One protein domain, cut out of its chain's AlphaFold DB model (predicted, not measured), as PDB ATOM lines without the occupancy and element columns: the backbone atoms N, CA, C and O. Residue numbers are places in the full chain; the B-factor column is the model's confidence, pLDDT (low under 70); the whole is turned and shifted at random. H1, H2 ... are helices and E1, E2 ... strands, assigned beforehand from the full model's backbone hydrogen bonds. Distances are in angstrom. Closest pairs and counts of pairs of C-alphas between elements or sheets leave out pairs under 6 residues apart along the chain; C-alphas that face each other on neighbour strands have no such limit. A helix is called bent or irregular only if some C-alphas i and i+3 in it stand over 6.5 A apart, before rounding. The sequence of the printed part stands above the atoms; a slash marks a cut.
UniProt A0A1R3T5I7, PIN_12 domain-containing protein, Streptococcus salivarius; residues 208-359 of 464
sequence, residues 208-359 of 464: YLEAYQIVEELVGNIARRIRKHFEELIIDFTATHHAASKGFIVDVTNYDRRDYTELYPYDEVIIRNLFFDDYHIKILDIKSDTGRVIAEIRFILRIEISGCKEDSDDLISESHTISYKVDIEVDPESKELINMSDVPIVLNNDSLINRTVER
ATOM      1  N   TYR A 208     201.242 238.648 175.628       92.25
ATOM      2  CA  TYR A 208     201.984 239.836 176.056       92.25
ATOM      3  C   TYR A 208     202.024 240.926 174.986       92.25
ATOM      4  O   TYR A 208     201.755 242.081 175.289       92.25
ATOM      5  N   LEU A 209     202.351 240.561 173.741       92.69
ATOM      6  CA  LEU A 209     202.493 241.537 172.656       92.69
ATOM      7  C   LEU A 209     201.169 242.241 172.349       92.69
ATOM      8  O   LEU A 209     201.160 243.449 172.149       92.69
ATOM      9  N   GLU A 210     200.060 241.500 172.373       91.88
ATOM     10  CA  GLU A 210     198.713 242.051 172.209       91.88
ATOM     11  C   GLU A 210     198.371 243.021 173.350       91.88
ATOM     12  O   GLU A 210     197.981 244.158 173.101       91.88
ATOM     13  N   ALA A 211     198.595 242.610 174.603       92.75
ATOM     14  CA  ALA A 211     198.367 243.459 175.771       92.75
ATOM     15  C   ALA A 211     199.217 244.741 175.733       92.75
ATOM     16  O   ALA A 211     198.718 245.824 176.038       92.75
ATOM     17  N   TYR A 212     200.484 244.628 175.326       95.06
ATOM     18  CA  TYR A 212     201.389 245.764 175.181       95.06
ATOM     19  C   TYR A 212     200.890 246.753 174.126       95.06
ATOM     20  O   TYR A 212     200.792 247.938 174.422       95.06
ATOM     21  N   GLN A 213     200.518 246.272 172.935       94.44
ATOM     22  CA  GLN A 213     200.015 247.118 171.846       94.44
ATOM     23  C   GLN A 213     198.748 247.881 172.241       94.44
ATOM     24  O   GLN A 213     198.620 249.063 171.939       94.44
ATOM     25  N   ILE A 214     197.828 247.233 172.960       93.31
ATOM     26  CA  ILE A 214     196.606 247.884 173.448       93.31
ATOM     27  C   ILE A 214     196.943 249.028 174.413       93.31
ATOM     28  O   ILE A 214     196.375 250.112 174.311       93.31
ATOM     29  N   VAL A 215     197.877 248.805 175.342       95.50
ATOM     30  CA  VAL A 215     198.325 249.854 176.267       95.50
ATOM     31  C   VAL A 215     199.046 250.977 175.516       95.50
ATOM     32  O   VAL A 215     198.794 252.148 175.793       95.50
ATOM     33  N   GLU A 216     199.893 250.633 174.546       96.38
ATOM     34  CA  GLU A 216     200.643 251.577 173.713       96.38
ATOM     35  C   GLU A 216     199.714 252.516 172.922       96.38
ATOM     36  O   GLU A 216     199.901 253.734 172.946       96.38
ATOM     37  N   GLU A 217     198.639 251.988 172.324       95.06
ATOM     38  CA  GLU A 217     197.604 252.776 171.633       95.06
ATOM     39  C   GLU A 217     196.914 253.806 172.556       95.06
ATOM     40  O   GLU A 217     196.436 254.848 172.095       95.06
ATOM     41  N   LEU A 218     196.876 253.555 173.870       94.81
ATOM     42  CA  LEU A 218     196.239 254.431 174.857       94.81
ATOM     43  C   LEU A 218     197.168 255.507 175.430       94.81
ATOM     44  O   LEU A 218     196.668 256.477 176.008       94.81
ATOM     45  N   VAL A 219     198.488 255.398 175.245       96.00
ATOM     46  CA  VAL A 219     199.485 256.306 175.845       96.00
ATOM     47  C   VAL A 219     199.186 257.772 175.525       96.00
ATOM     48  O   VAL A 219     199.148 258.606 176.430       96.00
ATOM     49  N   GLY A 220     198.889 258.094 174.261       95.19
ATOM     50  CA  GLY A 220     198.571 259.467 173.849       95.19
ATOM     51  C   GLY A 220     197.290 260.014 174.493       95.19
ATOM     52  O   GLY A 220     197.221 261.186 174.872       95.19
ATOM     53  N   ASN A 221     196.279 259.161 174.684       94.00
ATOM     54  CA  ASN A 221     195.047 259.537 175.379       94.00
ATOM     55  C   ASN A 221     195.282 259.770 176.874       94.00
ATOM     56  O   ASN A 221     194.709 260.704 177.434       94.00
ATOM     57  N   ILE A 222     196.130 258.955 177.502       95.06
ATOM     58  CA  ILE A 222     196.513 259.094 178.910       95.06
ATOM     59  C   ILE A 222     197.303 260.392 179.112       95.06
ATOM     60  O   ILE A 222     196.921 261.198 179.956       95.06
ATOM     61  N   ALA A 223     198.310 260.670 178.277       95.38
ATOM     62  CA  ALA A 223     199.071 261.921 178.324       95.38
ATOM     63  C   ALA A 223     198.166 263.160 178.191       95.38
ATOM     64  O   ALA A 223     198.295 264.127 178.943       95.38
ATOM     65  N   ARG A 224     197.173 263.114 177.290       94.00
ATOM     66  CA  ARG A 224     196.172 264.183 177.146       94.00
ATOM     67  C   ARG A 224     195.289 264.341 178.388       94.00
ATOM     68  O   ARG A 224     194.969 265.472 178.743       94.00
ATOM     69  N   ARG A 225     194.887 263.244 179.041       93.94
ATOM     70  CA  ARG A 225     194.129 263.296 180.306       93.94
ATOM     71  C   ARG A 225     194.952 263.934 181.426       93.94
ATOM     72  O   ARG A 225     194.424 264.806 182.102       93.94
ATOM     73  N   ILE A 226     196.230 263.574 181.555       93.56
ATOM     74  CA  ILE A 226     197.152 264.167 182.541       93.56
ATOM     75  C   ILE A 226     197.323 265.664 182.275       93.56
ATOM     76  O   ILE A 226     197.173 266.471 183.183       93.56
ATOM     77  N   ARG A 227     197.559 266.067 181.019       92.75
ATOM     78  CA  ARG A 227     197.661 267.492 180.669       92.75
ATOM     79  C   ARG A 227     196.388 268.261 181.024       92.75
ATOM     80  O   ARG A 227     196.482 269.369 181.529       92.75
ATOM     81  N   LYS A 228     195.216 267.667 180.781       92.25
ATOM     82  CA  LYS A 228     193.930 268.268 181.144       92.25
ATOM     83  C   LYS A 228     193.751 268.393 182.661       92.25
ATOM     84  O   LYS A 228     193.176 269.366 183.123       92.25
ATOM     85  N   HIS A 229     194.241 267.428 183.439       91.94
ATOM     86  CA  HIS A 229     194.195 267.486 184.906       91.94
ATOM     87  C   HIS A 229     194.957 268.696 185.466       91.94
ATOM     88  O   HIS A 229     194.506 269.308 186.428       91.94
ATOM     89  N   PHE A 230     196.059 269.085 184.816       92.62
ATOM     90  CA  PHE A 230     196.865 270.256 185.180       92.62
ATOM     91  C   PHE A 230     196.571 271.505 184.331       92.62
ATOM     92  O   PHE A 230     197.368 272.436 184.332       92.62
ATOM     93  N   GLU A 231     195.446 271.547 183.607       89.44
ATOM     94  CA  GLU A 231     195.106 272.655 182.698       89.44
ATOM     95  C   GLU A 231     195.030 274.003 183.426       89.44
ATOM     96  O   GLU A 231     195.559 274.992 182.930       89.44
ATOM     97  N   GLU A 232     194.466 274.025 184.636       88.69
ATOM     98  CA  GLU A 232     194.369 275.230 185.477       88.69
ATOM     99  C   GLU A 232     195.754 275.823 185.790       88.69
ATOM    100  O   GLU A 232     195.951 277.023 185.642       88.69
ATOM    101  N   LEU A 233     196.737 274.973 186.111       91.19
ATOM    102  CA  LEU A 233     198.102 275.397 186.441       91.19
ATOM    103  C   LEU A 233     198.894 275.857 185.207       91.19
ATOM    104  O   LEU A 233     199.978 276.405 185.356       91.19
ATOM    105  N   ILE A 234     198.412 275.578 183.990       89.88
ATOM    106  CA  ILE A 234     199.057 275.992 182.734       89.88
ATOM    107  C   ILE A 234     198.564 277.378 182.294       89.88
ATOM    108  O   ILE A 234     199.286 278.098 181.606       89.88
ATOM    109  N   ILE A 235     197.327 277.734 182.650       83.50
ATOM    110  CA  ILE A 235     196.674 278.959 182.176       83.50
ATOM    111  C   ILE A 235     197.154 280.183 182.953       83.50
ATOM    112  O   ILE A 235     197.378 281.221 182.333       83.50
ATOM    113  N   ASP A 236     197.303 280.065 184.273       85.12
ATOM    114  CA  ASP A 236     197.604 281.204 185.140       85.12
ATOM    115  C   ASP A 236     198.444 280.809 186.361       85.12
ATOM    116  O   ASP A 236     198.579 279.626 186.699       85.12
ATOM    117  N   PHE A 237     198.995 281.819 187.031       87.44
ATOM    118  CA  PHE A 237     199.605 281.661 188.338       87.44
ATOM    119  C   PHE A 237     198.586 281.110 189.328       87.44
ATOM    120  O   PHE A 237     197.450 281.562 189.454       87.44
ATOM    121  N   THR A 238     198.999 280.042 189.996       88.69
ATOM    122  CA  THR A 238     198.174 279.301 190.934       88.69
ATOM    123  C   THR A 238     198.911 279.210 192.252       88.69
ATOM    124  O   THR A 238     200.059 278.763 192.293       88.69
ATOM    125  N   ALA A 239     198.232 279.556 193.343       89.94
ATOM    126  CA  ALA A 239     198.812 279.438 194.668       89.94
ATOM    127  C   ALA A 239     199.325 278.009 194.938       89.94
ATOM    128  O   ALA A 239     198.636 277.017 194.669       89.94
ATOM    129  N   THR A 240     200.529 277.873 195.490       88.88
ATOM    130  CA  THR A 240     201.216 276.574 195.605       88.88
ATOM    131  C   THR A 240     200.478 275.570 196.482       88.88
ATOM    132  O   THR A 240     200.489 274.371 196.199       88.88
ATOM    133  N   HIS A 241     199.755 276.037 197.500       88.94
ATOM    134  CA  HIS A 241     198.879 275.189 198.309       88.94
ATOM    135  C   HIS A 241     197.715 274.605 197.485       88.94
ATOM    136  O   HIS A 241     197.317 273.455 197.690       88.94
ATOM    137  N   HIS A 242     197.188 275.364 196.517       90.19
ATOM    138  CA  HIS A 242     196.168 274.884 195.591       90.19
ATOM    139  C   HIS A 242     196.763 273.897 194.582       90.19
ATOM    140  O   HIS A 242     196.212 272.808 194.403       90.19
ATOM    141  N   ALA A 243     197.924 274.211 194.000       91.50
ATOM    142  CA  ALA A 243     198.659 273.295 193.128       91.50
ATOM    143  C   ALA A 243     198.935 271.944 193.823       91.50
ATOM    144  O   ALA A 243     198.659 270.878 193.260       91.50
ATOM    145  N   ALA A 244     199.356 271.975 195.093       92.75
ATOM    146  CA  ALA A 244     199.603 270.779 195.896       92.75
ATOM    147  C   ALA A 244     198.335 269.933 196.091       92.75
ATOM    148  O   ALA A 244     198.396 268.706 195.999       92.75
ATOM    149  N   SER A 245     197.168 270.568 196.273       91.38
ATOM    150  CA  SER A 245     195.877 269.866 196.373       91.38
ATOM    151  C   SER A 245     195.493 269.105 195.096       91.38
ATOM    152  O   SER A 245     194.768 268.113 195.157       91.38
ATOM    153  N   LYS A 246     196.018 269.530 193.939       91.25
ATOM    154  CA  LYS A 246     195.854 268.860 192.639       91.25
ATOM    155  C   LYS A 246     196.940 267.815 192.368       91.25
ATOM    156  O   LYS A 246     196.927 267.187 191.310       91.25
ATOM    157  N   GLY A 247     197.866 267.614 193.305       93.06
ATOM    158  CA  GLY A 247     198.989 266.696 193.156       93.06
ATOM    159  C   GLY A 247     200.169 267.284 192.384       93.06
ATOM    160  O   GLY A 247     200.934 266.511 191.817       93.06
ATOM    161  N   PHE A 248     200.331 268.610 192.340       94.69
ATOM    162  CA  PHE A 248     201.526 269.274 191.808       94.69
ATOM    163  C   PHE A 248     202.264 270.003 192.932       94.69
ATOM    164  O   PHE A 248     201.792 271.010 193.450       94.69
ATOM    165  N   ILE A 249     203.412 269.477 193.342       93.38
ATOM    166  CA  ILE A 249     204.151 269.930 194.521       93.38
ATOM    167  C   ILE A 249     205.504 270.465 194.071       93.38
ATOM    168  O   ILE A 249     206.260 269.758 193.405       93.38
ATOM    169  N   VAL A 250     205.829 271.690 194.477       88.88
ATOM    170  CA  VAL A 250     207.160 272.274 194.292       88.88
ATOM    171  C   VAL A 250     207.837 272.356 195.653       88.88
ATOM    172  O   VAL A 250     207.516 273.209 196.475       88.88
ATOM    173  N   ASP A 251     208.736 271.415 195.921       84.19
ATOM    174  CA  ASP A 251     209.461 271.320 197.183       84.19
ATOM    175  C   ASP A 251     210.793 272.061 197.084       84.19
ATOM    176  O   ASP A 251     211.819 271.491 196.701       84.19
ATOM    177  N   VAL A 252     210.772 273.342 197.460       72.56
ATOM    178  CA  VAL A 252     211.959 274.203 197.422       72.56
ATOM    179  C   VAL A 252     212.920 274.033 198.601       72.56
ATOM    180  O   VAL A 252     213.957 274.696 198.652       72.56
ATOM    181  N   THR A 253     212.613 273.157 199.563       64.25
ATOM    182  CA  THR A 253     213.290 273.123 200.874       64.25
ATOM    183  C   THR A 253     214.766 272.706 200.818       64.25
ATOM    184  O   THR A 253     215.463 272.748 201.834       64.25
ATOM    185  N   ASN A 254     215.273 272.335 199.638       57.94
ATOM    186  CA  ASN A 254     216.612 271.785 199.447       57.94
ATOM    187  C   ASN A 254     217.372 272.376 198.236       57.94
ATOM    188  O   ASN A 254     218.254 271.706 197.705       57.94
ATOM    189  N   TYR A 255     217.028 273.588 197.768       63.81
ATOM    190  CA  TYR A 255     217.553 274.123 196.495       63.81
ATOM    191  C   TYR A 255     219.006 274.616 196.491       63.81
ATOM    192  O   TYR A 255     219.568 274.650 195.407       63.81
ATOM    193  N   ASP A 256     219.650 274.936 197.624       52.84
ATOM    194  CA  ASP A 256     221.074 274.615 197.835       52.84
ATOM    195  C   ASP A 256     221.605 275.054 199.211       52.84
ATOM    196  O   ASP A 256     221.243 276.091 199.763       52.84
ATOM    197  N   ARG A 257     222.590 274.292 199.701       48.06
ATOM    198  CA  ARG A 257     223.538 274.650 200.777       48.06
ATOM    199  C   ARG A 257     224.770 275.386 200.219       48.06
ATOM    200  O   ARG A 257     225.869 275.265 200.761       48.06
ATOM    201  N   ARG A 258     224.613 276.085 199.095       43.28
ATOM    202  CA  ARG A 258     225.664 276.837 198.402       43.28
ATOM    203  C   ARG A 258     225.272 278.306 198.332       43.28
ATOM    204  O   ARG A 258     224.830 278.763 197.292       43.28
ATOM    205  N   ASP A 259     225.402 278.991 199.465       42.69
ATOM    206  CA  ASP A 259     225.539 280.450 199.629       42.69
ATOM    207  C   ASP A 259     224.661 281.396 198.773       42.69
ATOM    208  O   ASP A 259     224.990 282.570 198.634       42.69
ATOM    209  N   TYR A 260     223.507 280.951 198.269       45.41
ATOM    210  CA  TYR A 260     222.419 281.835 197.852       45.41
ATOM    211  C   TYR A 260     221.447 281.954 199.021       45.41
ATOM    212  O   TYR A 260     220.594 281.099 199.245       45.41
ATOM    213  N   THR A 261     221.613 283.009 199.812       46.03
ATOM    214  CA  THR A 261     220.837 283.298 201.027       46.03
ATOM    215  C   THR A 261     219.392 283.757 200.772       46.03
ATOM    216  O   THR A 261     218.730 284.185 201.710       46.03
ATOM    217  N   GLU A 262     218.879 283.653 199.541       48.91
ATOM    218  CA  GLU A 262     217.620 284.292 199.114       48.91
ATOM    219  C   GLU A 262     216.692 283.354 198.319       48.91
ATOM    220  O   GLU A 262     216.109 283.748 197.314       48.91
ATOM    221  N   LEU A 263     216.549 282.088 198.723       53.53
ATOM    222  CA  LEU A 263     215.613 281.168 198.062       53.53
ATOM    223  C   LEU A 263     214.443 280.850 198.998       53.53
ATOM    224  O   LEU A 263     214.557 280.030 199.909       53.53
ATOM    225  N   TYR A 264     213.326 281.541 198.775       60.19
ATOM    226  CA  TYR A 264     212.060 281.342 199.479       60.19
ATOM    227  C   TYR A 264     211.149 280.364 198.711       60.19
ATOM    228  O   TYR A 264     211.327 280.184 197.501       60.19
ATOM    229  N   PRO A 265     210.191 279.706 199.391       68.31
ATOM    230  CA  PRO A 265     209.084 279.019 198.729       68.31
ATOM    231  C   PRO A 265     208.300 279.943 197.807       68.31
ATOM    232  O   PRO A 265     208.194 281.137 198.066       68.31
ATOM    233  N   TYR A 266     207.785 279.358 196.726       78.69
ATOM    234  CA  TYR A 266     206.837 280.023 195.846       78.69
ATOM    235  C   TYR A 266     205.497 280.156 196.556       78.69
ATOM    236  O   TYR A 266     204.983 279.169 197.102       78.69
ATOM    237  N   ASP A 267     204.911 281.342 196.482       85.44
ATOM    238  CA  ASP A 267     203.520 281.539 196.874       85.44
ATOM    239  C   ASP A 267     202.608 281.151 195.713       85.44
ATOM    240  O   ASP A 267     201.623 280.439 195.923       85.44
ATOM    241  N   GLU A 268     203.019 281.456 194.477       89.12
ATOM    242  CA  GLU A 268     202.312 281.075 193.255       89.12
ATOM    243  C   GLU A 268     203.228 280.436 192.209       89.12
ATOM    244  O   GLU A 268     204.424 280.723 192.117       89.12
ATOM    245  N   VAL A 269     202.654 279.545 191.401       91.94
ATOM    246  CA  VAL A 269     203.346 278.829 190.329       91.94
ATOM    247  C   VAL A 269     202.463 278.707 189.092       91.94
ATOM    248  O   VAL A 269     201.261 278.470 189.193       91.94
ATOM    249  N   ILE A 270     203.081 278.808 187.921       93.06
ATOM    250  CA  ILE A 270     202.490 278.496 186.621       93.06
ATOM    251  C   ILE A 270     203.363 277.474 185.890       93.06
ATOM    252  O   ILE A 270     204.593 277.562 185.879       93.06
ATOM    253  N   ILE A 271     202.735 276.498 185.244       95.75
ATOM    254  CA  ILE A 271     203.382 275.545 184.344       95.75
ATOM    255  C   ILE A 271     203.453 276.184 182.958       95.75
ATOM    256  O   ILE A 271     202.487 276.167 182.199       95.75
ATOM    257  N   ARG A 272     204.626 276.706 182.596       94.06
ATOM    258  CA  ARG A 272     204.888 277.253 181.257       94.06
ATOM    259  C   ARG A 272     204.775 276.175 180.191       94.06
ATOM    260  O   ARG A 272     204.163 276.403 179.153       94.06
ATOM    261  N   ASN A 273     205.349 275.000 180.449       93.88
ATOM    262  CA  ASN A 273     205.261 273.866 179.542       93.88
ATOM    263  C   ASN A 273     205.254 272.519 180.278       93.88
ATOM    264  O   ASN A 273     205.985 272.310 181.244       93.88
ATOM    265  N   LEU A 274     204.475 271.573 179.743       95.56
ATOM    266  CA  LEU A 274     204.414 270.176 180.180       95.56
ATOM    267  C   LEU A 274     204.631 269.245 178.980       95.56
ATOM    268  O   LEU A 274     203.696 268.935 178.223       95.56
ATOM    269  N   PHE A 275     205.875 268.810 178.797       95.38
ATOM    270  CA  PHE A 275     206.288 267.930 177.708       95.38
ATOM    271  C   PHE A 275     206.336 266.469 178.155       95.38
ATOM    272  O   PHE A 275     206.830 266.150 179.233       95.38
ATOM    273  N   PHE A 276     205.835 265.586 177.292       96.12
ATOM    274  CA  PHE A 276     205.931 264.134 177.430       96.12
ATOM    275  C   PHE A 276     207.001 263.663 176.448       96.12
ATOM    276  O   PHE A 276     206.689 263.389 175.289       96.12
ATOM    277  N   ASP A 277     208.257 263.665 176.887       95.00
ATOM    278  CA  ASP A 277     209.403 263.445 176.001       95.00
ATOM    279  C   ASP A 277     209.566 261.955 175.649       95.00
ATOM    280  O   ASP A 277     209.924 261.625 174.520       95.00
ATOM    281  N   ASP A 278     209.271 261.052 176.592       97.38
ATOM    282  CA  ASP A 278     209.341 259.599 176.388       97.38
ATOM    283  C   ASP A 278     208.411 258.839 177.354       97.38
ATOM    284  O   ASP A 278     207.859 259.413 178.299       97.38
ATOM    285  N   TYR A 279     208.232 257.533 177.146       97.56
ATOM    286  CA  TYR A 279     207.478 256.665 178.045       97.56
ATOM    287  C   TYR A 279     207.975 255.214 178.036       97.56
ATOM    288  O   TYR A 279     208.510 254.705 177.060       97.56
ATOM    289  N   HIS A 280     207.771 254.519 179.154       96.81
ATOM    290  CA  HIS A 280     208.122 253.110 179.319       96.81
ATOM    291  C   HIS A 280     206.927 252.340 179.877       96.81
ATOM    292  O   HIS A 280     206.415 252.681 180.943       96.81
ATOM    293  N   ILE A 281     206.503 251.284 179.180       97.06
ATOM    294  CA  ILE A 281     205.368 250.436 179.572       97.06
ATOM    295  C   ILE A 281     205.878 249.145 180.214       97.06
ATOM    296  O   ILE A 281     206.794 248.500 179.697       97.06
ATOM    297  N   LYS A 282     205.239 248.743 181.312       96.75
ATOM    298  CA  LYS A 282     205.413 247.447 181.972       96.75
ATOM    299  C   LYS A 282     204.058 246.782 182.157       96.75
ATOM    300  O   LYS A 282     203.165 247.371 182.760       96.75
ATOM    301  N   ILE A 283     203.915 245.545 181.694       95.62
ATOM    302  CA  ILE A 283     202.683 244.775 181.897       95.62
ATOM    303  C   ILE A 283     202.800 243.998 183.204       95.62
ATOM    304  O   ILE A 283     203.637 243.103 183.336       95.62
ATOM    305  N   LEU A 284     201.963 244.340 184.180       93.50
ATOM    306  CA  LEU A 284     202.003 243.760 185.521       93.50
ATOM    307  C   LEU A 284     201.182 242.476 185.602       93.50
ATOM    308  O   LEU A 284     201.648 241.493 186.173       93.50
ATOM    309  N   ASP A 285     200.006 242.446 184.983       90.62
ATOM    310  CA  ASP A 285     199.151 241.259 184.959       90.62
ATOM    311  C   ASP A 285     198.300 241.216 183.684       90.62
ATOM    312  O   ASP A 285     197.829 242.243 183.192       90.62
ATOM    313  N   ILE A 286     198.094 240.005 183.166       88.31
ATOM    314  CA  ILE A 286     197.173 239.707 182.066       88.31
ATOM    315  C   ILE A 286     196.157 238.720 182.632       88.31
ATOM    316  O   ILE A 286     196.363 237.496 182.627       88.31
ATOM    317  N   LYS A 287     195.054 239.260 183.154       80.06
ATOM    318  CA  LYS A 287     194.031 238.485 183.852       80.06
ATOM    319  C   LYS A 287     193.320 237.568 182.867       80.06
ATOM    320  O   LYS A 287     192.439 237.972 182.116       80.06
ATOM    321  N   SER A 288     193.701 236.293 182.877       67.44
ATOM    322  CA  SER A 288     193.168 235.296 181.940       67.44
ATOM    323  C   SER A 288     191.673 235.006 182.131       67.44
ATOM    324  O   SER A 288     191.045 234.486 181.216       67.44
ATOM    325  N   ASP A 289     191.119 235.311 183.308       67.44
ATOM    326  CA  ASP A 289     189.715 235.105 183.683       67.44
ATOM    327  C   ASP A 289     188.793 236.256 183.253       67.44
ATOM    328  O   ASP A 289     187.667 236.011 182.831       67.44
ATOM    329  N   THR A 290     189.269 237.496 183.347       68.25
ATOM    330  CA  THR A 290     188.485 238.710 183.047       68.25
ATOM    331  C   THR A 290     188.891 239.395 181.747       68.25
ATOM    332  O   THR A 290     188.285 240.391 181.375       68.25
ATOM    333  N   GLY A 291     189.952 238.923 181.090       72.19
ATOM    334  CA  GLY A 291     190.560 239.575 179.931       72.19
ATOM    335  C   GLY A 291     191.400 240.803 180.286       72.19
ATOM    336  O   GLY A 291     192.262 241.174 179.507       72.19
ATOM    337  N   ARG A 292     191.228 241.416 181.460       88.19
ATOM    338  CA  ARG A 292     191.828 242.718 181.783       88.19
ATOM    339  C   ARG A 292     193.356 242.714 181.802       88.19
ATOM    340  O   ARG A 292     193.993 241.752 182.239       88.19
ATOM    341  N   VAL A 293     193.929 243.846 181.413       91.94
ATOM    342  CA  VAL A 293     195.369 244.110 181.442       91.94
ATOM    343  C   VAL A 293     195.658 245.166 182.502       91.94
ATOM    344  O   VAL A 293     195.059 246.239 182.491       91.94
ATOM    345  N   ILE A 294     196.585 244.868 183.412       93.12
ATOM    346  CA  ILE A 294     197.118 245.836 184.376       93.12
ATOM    347  C   ILE A 294     198.521 246.225 183.925       93.12
ATOM    348  O   ILE A 294     199.363 245.351 183.693       93.12
ATOM    349  N   ALA A 295     198.788 247.526 183.834       95.38
ATOM    350  CA  ALA A 295     200.079 248.042 183.399       95.38
ATOM    351  C   ALA A 295     200.547 249.242 184.233       95.38
ATOM    352  O   ALA A 295     199.740 250.009 184.751       95.38
ATOM    353  N   GLU A 296     201.867 249.401 184.320       96.38
ATOM    354  CA  GLU A 296     202.547 250.610 184.789       96.38
ATOM    355  C   GLU A 296     203.129 251.325 183.562       96.38
ATOM    356  O   GLU A 296     203.858 250.719 182.772       96.38
ATOM    357  N   ILE A 297     202.835 252.612 183.413       96.94
ATOM    358  CA  ILE A 297     203.460 253.508 182.441       96.94
ATOM    359  C   ILE A 297     204.308 254.514 183.214       96.94
ATOM    360  O   ILE A 297     203.825 255.190 184.120       96.94
ATOM    361  N   ARG A 298     205.583 254.636 182.846       96.75
ATOM    362  CA  ARG A 298     206.458 255.709 183.326       96.75
ATOM    363  C   ARG A 298     206.701 256.698 182.208       96.75
ATOM    364  O   ARG A 298     207.390 256.358 181.252       96.75
ATOM    365  N   PHE A 299     206.155 257.894 182.340       97.38
ATOM    366  CA  PHE A 299     206.438 259.006 181.446       97.38
ATOM    367  C   PHE A 299     207.704 259.730 181.892       97.38
ATOM    368  O   PHE A 299     207.881 259.998 183.077       97.38
ATOM    369  N   ILE A 300     208.570 260.072 180.945       97.44
ATOM    370  CA  ILE A 300     209.648 261.031 181.166       97.44
ATOM    371  C   ILE A 300     209.088 262.400 180.805       97.44
ATOM    372  O   ILE A 300     208.816 262.681 179.636       97.44
ATOM    373  N   LEU A 301     208.841 263.213 181.828       97.06
ATOM    374  CA  LEU A 301     208.270 264.542 181.666       97.06
ATOM    375  C   LEU A 301     209.358 265.589 181.777       97.06
ATOM    376  O   LEU A 301     210.141 265.555 182.728       97.06
ATOM    377  N   ARG A 302     209.331 266.556 180.865       97.31
ATOM    378  CA  ARG A 302     210.054 267.814 181.016       97.31
ATOM    379  C   ARG A 302     209.054 268.915 181.318       97.31
ATOM    380  O   ARG A 302     208.092 269.109 180.574       97.31
ATOM    381  N   ILE A 303     209.269 269.590 182.438       97.06
ATOM    382  CA  ILE A 303     208.331 270.564 182.990       97.06
ATOM    383  C   ILE A 303     209.069 271.882 183.131       97.06
ATOM    384  O   ILE A 303     210.135 271.931 183.736       97.06
ATOM    385  N   GLU A 304     208.505 272.933 182.559       96.50
ATOM    386  CA  GLU A 304     208.993 274.296 182.725       96.50
ATOM    387  C   GLU A 304     207.963 275.042 183.557       96.50
ATOM    388  O   GLU A 304     206.779 275.052 183.211       96.50
ATOM    389  N   ILE A 305     208.410 275.630 184.660       94.81
ATOM    390  CA  ILE A 305     207.568 276.411 185.557       94.81
ATOM    391  C   ILE A 305     208.118 277.822 185.698       94.81
ATOM    392  O   ILE A 305     209.318 278.051 185.548       94.81
ATOM    393  N   SER A 306     207.230 278.749 186.035       91.94
ATOM    394  CA  SER A 306     207.615 280.013 186.642       91.94
ATOM    395  C   SER A 306     206.888 280.170 187.970       91.94
ATOM    396  O   SER A 306     205.746 279.737 188.098       91.94
ATOM    397  N   GLY A 307     207.539 280.776 188.950       88.94
ATOM    398  CA  GLY A 307     206.951 281.074 190.246       88.94
ATOM    399  C   GLY A 307     207.377 282.445 190.741       88.94
ATOM    400  O   GLY A 307     208.407 282.979 190.321       88.94
ATOM    401  N   CYS A 308     206.567 282.998 191.630       82.94
ATOM    402  CA  CYS A 308     206.809 284.263 192.309       82.94
ATOM    403  C   CYS A 308     206.484 284.120 193.799       82.94
ATOM    404  O   CYS A 308     205.950 283.101 194.259       82.94
ATOM    405  N   LYS A 309     206.873 285.141 194.552       80.06
ATOM    406  CA  LYS A 309     206.612 285.261 195.978       80.06
ATOM    407  C   LYS A 309     205.686 286.459 196.190       80.06
ATOM    408  O   LYS A 309     205.877 287.482 195.539       80.06
ATOM    409  N   GLU A 310     204.727 286.332 197.098       67.31
ATOM    410  CA  GLU A 310     203.973 287.460 197.643       67.31
ATOM    411  C   GLU A 310     205.023 288.422 198.241       67.31
ATOM    412  O   GLU A 310     205.847 288.015 199.063       67.31
ATOM    413  N   ASP A 311     205.084 289.662 197.749       69.31
ATOM    414  CA  ASP A 311     206.089 290.688 198.097       69.31
ATOM    415  C   ASP A 311     207.467 290.584 197.402       69.31
ATOM    416  O   ASP A 311     208.456 291.123 197.907       69.31
ATOM    417  N   SER A 312     207.573 289.895 196.262       74.44
ATOM    418  CA  SER A 312     208.754 289.980 195.393       74.44
ATOM    419  C   SER A 312     208.358 290.195 193.942       74.44
ATOM    420  O   SER A 312     207.601 289.399 193.384       74.44
ATOM    421  N   ASP A 313     208.963 291.191 193.302       75.44
ATOM    422  CA  ASP A 313     208.815 291.428 191.865       75.44
ATOM    423  C   ASP A 313     209.685 290.494 191.016       75.44
ATOM    424  O   ASP A 313     209.666 290.555 189.786       75.44
ATOM    425  N   ASP A 314     210.420 289.584 191.656       82.56
ATOM    426  CA  ASP A 314     211.234 288.588 190.977       82.56
ATOM    427  C   ASP A 314     210.379 287.496 190.327       82.56
ATOM    428  O   ASP A 314     209.579 286.813 190.978       82.56
ATOM    429  N   LEU A 315     210.662 287.216 189.055       86.25
ATOM    430  CA  LEU A 315     210.169 286.029 188.374       86.25
ATOM    431  C   LEU A 315     211.245 284.946 188.383       86.25
ATOM    432  O   LEU A 315     212.324 285.081 187.800       86.25
ATOM    433  N   ILE A 316     210.932 283.811 188.995       87.31
ATOM    434  CA  ILE A 316     211.832 282.663 189.021       87.31
ATOM    435  C   ILE A 316     211.323 281.646 188.012       87.31
ATOM    436  O   ILE A 316     210.167 281.245 188.060       87.31
ATOM    437  N   SER A 317     212.188 281.209 187.102       90.50
ATOM    438  CA  SER A 317     211.858 280.179 186.119       90.50
ATOM    439  C   SER A 317     212.731 278.952 186.307       90.50
ATOM    440  O   SER A 317     213.951 279.053 186.444       90.50
ATOM    441  N   GLU A 318     212.102 277.782 186.296       91.75
ATOM    442  CA  GLU A 318     212.762 276.499 186.504       91.75
ATOM    443  C   GLU A 318     212.396 275.504 185.412       91.75
ATOM    444  O   GLU A 318     211.292 275.496 184.865       91.75
ATOM    445  N   SER A 319     213.349 274.632 185.107       94.56
ATOM    446  CA  SER A 319     213.148 273.498 184.213       94.56
ATOM    447  C   SER A 319     213.486 272.212 184.943       94.56
ATOM    448  O   SER A 319     214.515 272.114 185.612       94.56
ATOM    449  N   HIS A 320     212.615 271.223 184.795       95.19
ATOM    450  CA  HIS A 320     212.691 269.955 185.499       95.19
ATOM    451  C   HIS A 320     212.581 268.779 184.546       95.19
ATOM    452  O   HIS A 320     211.918 268.858 183.511       95.19
ATOM    453  N   THR A 321     213.181 267.654 184.927       97.25
ATOM    454  CA  THR A 321     212.876 266.348 184.342       97.25
ATOM    455  C   THR A 321     212.512 265.352 185.426       97.25
ATOM    456  O   THR A 321     213.261 265.150 186.379       97.25
ATOM    457  N   ILE A 322     211.356 264.707 185.266       96.00
ATOM    458  CA  ILE A 322     210.850 263.706 186.207       96.00
ATOM    459  C   ILE A 322     210.426 262.424 185.498       96.00
ATOM    460  O   ILE A 322     209.988 262.432 184.350       96.00
ATOM    461  N   SER A 323     210.504 261.311 186.227       95.56
ATOM    462  CA  SER A 323     209.879 260.043 185.844       95.56
ATOM    463  C   SER A 323     208.508 259.938 186.513       95.56
ATOM    464  O   SER A 323     208.410 259.523 187.668       95.56
ATOM    465  N   TYR A 324     207.452 260.275 185.782       95.62
ATOM    466  CA  TYR A 324     206.077 260.276 186.262       95.62
ATOM    467  C   TYR A 324     205.403 258.916 186.085       95.62
ATOM    468  O   TYR A 324     205.280 258.410 184.968       95.62
ATOM    469  N   LYS A 325     204.975 258.307 187.192       94.94
ATOM    470  CA  LYS A 325     204.385 256.966 187.201       94.94
ATOM    471  C   LYS A 325     202.857 257.033 187.146       94.94
ATOM    472  O   LYS A 325     202.233 257.674 187.986       94.94
ATOM    473  N   VAL A 326     202.281 256.255 186.234       95.50
ATOM    474  CA  VAL A 326     200.840 256.046 186.079       95.50
ATOM    475  C   VAL A 326     200.559 254.551 186.016       95.50
ATOM    476  O   VAL A 326     201.120 253.840 185.191       95.50
ATOM    477  N   ASP A 327     199.666 254.068 186.863       94.44
ATOM    478  CA  ASP A 327     199.158 252.704 186.815       94.44
ATOM    479  C   ASP A 327     197.765 252.694 186.181       94.44
ATOM    480  O   ASP A 327     196.911 253.523 186.508       94.44
ATOM    481  N   ILE A 328     197.518 251.723 185.305       94.75
ATOM    482  CA  ILE A 328     196.264 251.608 184.562       94.75
ATOM    483  C   ILE A 328     195.690 250.192 184.599       94.75
ATOM    484  O   ILE A 328     196.420 249.202 184.683       94.75
ATOM    485  N   GLU A 329     194.367 250.111 184.476       93.44
ATOM    486  CA  GLU A 329     193.632 248.881 184.177       93.44
ATOM    487  C   GLU A 329     192.841 249.085 182.883       93.44
ATOM    488  O   GLU A 329     192.092 250.057 182.746       93.44
ATOM    489  N   VAL A 330     193.025 248.174 181.933       92.12
ATOM    490  CA  VAL A 330     192.466 248.257 180.582       92.12
ATOM    491  C   VAL A 330     191.645 247.011 180.286       92.12
ATOM    492  O   VAL A 330     192.052 245.890 180.607       92.12
ATOM    493  N   ASP A 331     190.496 247.211 179.652       88.81
ATOM    494  CA  ASP A 331     189.743 246.139 179.012       88.81
ATOM    495  C   ASP A 331     190.241 245.971 177.568       88.81
ATOM    496  O   ASP A 331     190.063 246.886 176.760       88.81
ATOM    497  N   PRO A 332     190.875 244.844 177.207       80.19
ATOM    498  CA  PRO A 332     191.373 244.668 175.851       80.19
ATOM    499  C   PRO A 332     190.273 244.484 174.801       80.19
ATOM    500  O   PRO A 332     190.548 244.730 173.628       80.19
ATOM    501  N   GLU A 333     189.057 244.056 175.171       82.06
ATOM    502  CA  GLU A 333     187.976 243.841 174.199       82.06
ATOM    503  C   GLU A 333     187.395 245.171 173.716       82.06
ATOM    504  O   GLU A 333     187.261 245.400 172.513       82.06
ATOM    505  N   SER A 334     187.088 246.068 174.654       82.81
ATOM    506  CA  SER A 334     186.609 247.422 174.352       82.81
ATOM    507  C   SER A 334     187.742 248.403 174.030       82.81
ATOM    508  O   SER A 334     187.490 249.461 173.456       82.81
ATOM    509  N   LYS A 335     188.992 248.051 174.369       81.81
ATOM    510  CA  LYS A 335     190.164 248.942 174.367       81.81
ATOM    511  C   LYS A 335     189.946 250.199 175.215       81.81
ATOM    512  O   LYS A 335     190.503 251.259 174.926       81.81
ATOM    513  N   GLU A 336     189.135 250.097 176.265       85.75
ATOM    514  CA  GLU A 336     188.827 251.216 177.147       85.75
ATOM    515  C   GLU A 336     189.647 251.177 178.440       85.75
ATOM    516  O   GLU A 336     189.937 250.126 179.020       85.75
ATOM    517  N   LEU A 337     190.008 252.373 178.908       89.44
ATOM    518  CA  LEU A 337     190.646 252.579 180.200       89.44
ATOM    519  C   LEU A 337     189.588 252.458 181.305       89.44
ATOM    520  O   LEU A 337     188.754 253.351 181.449       89.44
ATOM    521  N   ILE A 338     189.653 251.382 182.094       87.00
ATOM    522  CA  ILE A 338     188.751 251.139 183.229       87.00
ATOM    523  C   ILE A 338     189.152 252.021 184.409       87.00
ATOM    524  O   ILE A 338     188.310 252.664 185.032       87.00
ATOM    525  N   ASN A 339     190.444 252.020 184.733       88.44
ATOM    526  CA  ASN A 339     190.978 252.725 185.886       88.44
ATOM    527  C   ASN A 339     192.345 253.328 185.561       88.44
ATOM    528  O   ASN A 339     193.128 252.748 184.809       88.44
ATOM    529  N   MET A 340     192.625 254.482 186.155       91.44
ATOM    530  CA  MET A 340     193.895 255.188 186.081       91.44
ATOM    531  C   MET A 340     194.188 255.773 187.457       91.44
ATOM    532  O   MET A 340     193.345 256.447 188.041       91.44
ATOM    533  N   SER A 341     195.383 255.500 187.964       90.19
ATOM    534  CA  SER A 341     195.878 256.032 189.225       90.19
ATOM    535  C   SER A 341     197.328 256.434 189.037       90.19
ATOM    536  O   SER A 341     198.148 255.647 188.573       90.19
ATOM    537  N   ASP A 342     197.637 257.660 189.405       88.12
ATOM    538  CA  ASP A 342     198.948 258.270 189.309       88.12
ATOM    539  C   ASP A 342     199.412 258.782 190.676       88.12
ATOM    540  O   ASP A 342     198.686 258.744 191.674       88.12
ATOM    541  N   VAL A 343     200.684 259.159 190.741       88.94
ATOM    542  CA  VAL A 343     201.290 259.778 191.927       88.94
ATOM    543  C   VAL A 343     201.341 261.298 191.749       88.94
ATOM    544  O   VAL A 343     201.273 261.767 190.613       88.94
ATOM    545  N   PRO A 344     201.485 262.091 192.824       93.06
ATOM    546  CA  PRO A 344     201.749 263.519 192.687       93.06
ATOM    547  C   PRO A 344     203.028 263.794 191.879       93.06
ATOM    548  O   PRO A 344     204.027 263.082 192.010       93.06
ATOM    549  N   ILE A 345     203.006 264.847 191.064       94.81
ATOM    550  CA  ILE A 345     204.210 265.461 190.505       94.81
ATOM    551  C   ILE A 345     204.919 266.191 191.643       94.81
ATOM    552  O   ILE A 345     204.331 267.065 192.272       94.81
ATOM    553  N   VAL A 346     206.180 265.841 191.896       93.44
ATOM    554  CA  VAL A 346     207.023 266.510 192.893       93.44
ATOM    555  C   VAL A 346     208.259 267.064 192.195       93.44
ATOM    556  O   VAL A 346     209.062 266.310 191.641       93.44
ATOM    557  N   LEU A 347     208.391 268.386 192.202       92.56
ATOM    558  CA  LEU A 347     209.545 269.113 191.689       92.56
ATOM    559  C   LEU A 347     210.459 269.475 192.852       92.56
ATOM    560  O   LEU A 347     210.008 270.049 193.839       92.56
ATOM    561  N   ASN A 348     211.730 269.104 192.759       89.06
ATOM    562  CA  ASN A 348     212.720 269.305 193.808       89.06
ATOM    563  C   ASN A 348     214.123 269.367 193.185       89.06
ATOM    564  O   ASN A 348     214.283 269.323 191.964       89.06
ATOM    565  N   ASN A 349     215.152 269.420 194.029       84.81
ATOM    566  CA  ASN A 349     216.540 269.471 193.579       84.81
ATOM    567  C   ASN A 349     216.959 268.270 192.703       84.81
ATOM    568  O   ASN A 349     217.776 268.435 191.804       84.81
ATOM    569  N   ASP A 350     216.403 267.074 192.923       87.50
ATOM    570  CA  ASP A 350     216.754 265.890 192.124       87.50
ATOM    571  C   ASP A 350     216.188 265.960 190.700       87.50
ATOM    572  O   ASP A 350     216.713 265.308 189.795       87.50
ATOM    573  N   SER A 351     215.115 266.730 190.493       91.50
ATOM    574  CA  SER A 351     214.509 266.927 189.176       91.50
ATOM    575  C   SER A 351     214.936 268.212 188.478       91.50
ATOM    576  O   SER A 351     214.725 268.317 187.269       91.50
ATOM    577  N   LEU A 352     215.512 269.177 189.199       90.81
ATOM    578  CA  LEU A 352     215.933 270.470 188.665       90.81
ATOM    579  C   LEU A 352     217.072 270.318 187.648       90.81
ATOM    580  O   LEU A 352     218.112 269.725 187.926       90.81
ATOM    581  N   ILE A 353     216.891 270.914 186.471       91.75
ATOM    582  CA  ILE A 353     217.921 271.017 185.429       91.75
ATOM    583  C   ILE A 353     218.546 272.408 185.430       91.75
ATOM    584  O   ILE A 353     219.767 272.544 185.372       91.75
ATOM    585  N   ASN A 354     217.707 273.442 185.443       89.38
ATOM    586  CA  ASN A 354     218.138 274.831 185.372       89.38
ATOM    587  C   ASN A 354     217.152 275.731 186.109       89.38
ATOM    588  O   ASN A 354     215.946 275.480 186.062       89.38
ATOM    589  N   ARG A 355     217.681 276.796 186.713       86.38
ATOM    590  CA  ARG A 355     216.937 277.860 187.385       86.38
ATOM    591  C   ARG A 355     217.495 279.209 186.960       86.38
ATOM    592  O   ARG A 355     218.708 279.408 186.969       86.38
ATOM    593  N   THR A 356     216.611 280.138 186.636       87.12
ATOM    594  CA  THR A 356     216.944 281.533 186.341       87.12
ATOM    595  C   THR A 356     216.057 282.448 187.170       87.12
ATOM    596  O   THR A 356     214.894 282.127 187.406       87.12
ATOM    597  N   VAL A 357     216.608 283.576 187.607       85.81
ATOM    598  CA  VAL A 357     215.877 284.608 188.347       85.81
ATOM    599  C   VAL A 357     215.962 285.891 187.539       85.81
ATOM    600  O   VAL A 357     217.064 286.339 187.218       85.81
ATOM    601  N   GLU A 358     214.810 286.439 187.190       84.44
ATOM    602  CA  GLU A 358     214.673 287.756 186.586       84.44
ATOM    603  C   GLU A 358     214.208 288.713 187.681       84.44
ATOM    604  O   GLU A 358     213.145 288.502 188.262       84.44
ATOM    605  N   ARG A 359     215.062 289.685 188.026       82.75
ATOM    606  CA  ARG A 359     214.798 290.643 189.106       82.75
ATOM    607  C   ARG A 359     213.894 291.766 188.609       82.75
ATOM    608  O   ARG A 359     214.028 292.154 187.447       82.75
TER     609      ARG A 359
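This is residues 208 to 359 of the 464 residues of the protein "PIN_12 domain-containing protein" of Streptococcus salivarius (UniProt A0A1R3T5I7). One long, twisted sheet forms a rod, its three long, bent strands E2, E3 and E4 running back and forth along most of the length, with the arms of the bent helix H1 and then H2 packed on one face; the sheet curls round arm H1b. E5 and E7 pair with different parts of E4, the short pair E1 and E6 sits near E4 with H3 beside E1, and residues 257 to 262 stick out. The 152 printed residues hold three named helices and then seven named strands, mixed in class; the main sheet is branched and antiparallel, the pair E1 and E6 parallel. The whole is only just loose, close to compact, with a radius of gyration of the C-alphas of 18.3 A and spans of 59 by 28 by 21 A.

E4, residues 312 to 331, has E3, residues 293 to 309, on one side, and E5, residues 336 to 342, and E7, residues 352 to 358, on the other side. E2, residues 268 to 286, is the other neighbour of E3. E2, E3, E4 and E5 form a meander, each strand the antiparallel neighbour of the one before, in three hairpins. Within hydrogen-bond range are N 280 and O 298 at 2.8 A for E2 and E3, N 299 and O 324 at 2.8 A for E3 and E4, N 327 and O 341 at 2.8 A for E4 and E5, and N 317 and O 356 at 2.9 A for E4 and E7. E2 bends by 79 degrees at residue 273, E3 by 60 at 306 and E4 by 63 at 315. H1, residues 208 to 229, assigned as one helix by its hydrogen bonds, is bent: C-alphas 217 and 220 are 7.1 A apart, and arms H1a, residues 208 to 217, and H1b, residues 220 to 229, stand at a steep tilt of 48 degrees. Both arms and H2, residues 231 to 235, are on the same face of the sheet. The closest C-alphas to E2 are Tyr 212 and Ile 283 for H1a, 6.9 A, Ala 223 and Phe 276 for H1b, 7.3 A, and Ile 234 and Ile 271 for H2, 4.6 A. H3, residues 240 to 245, only grazes the sheet with residues 240 to 243. E1, residues 248 to 250, is parallel to E6, residues 345 to 347, with N 249 and O 345 at 2.8 A. In H1a, H1b, H2 and H3 every O i to N i+4 pair is within hydrogen-bond range.

H1a begins at C-alpha 208, (201.984, 239.836, 176.056). E2 measures 43.2 A, E3 45.1 A and E4 50.5 A from first to last C-alpha. E7 ends at C-alpha 358, (214.673, 287.756, 186.586).

The C-alphas farthest apart, Asp 289 and Arg 359, are 61.2 A apart. The printed part has no cut. The link from E1 to E2, 17 residues, is long. pLDDT is under 70 at residues 253 to 265, 288 to 290 and 310 to 311.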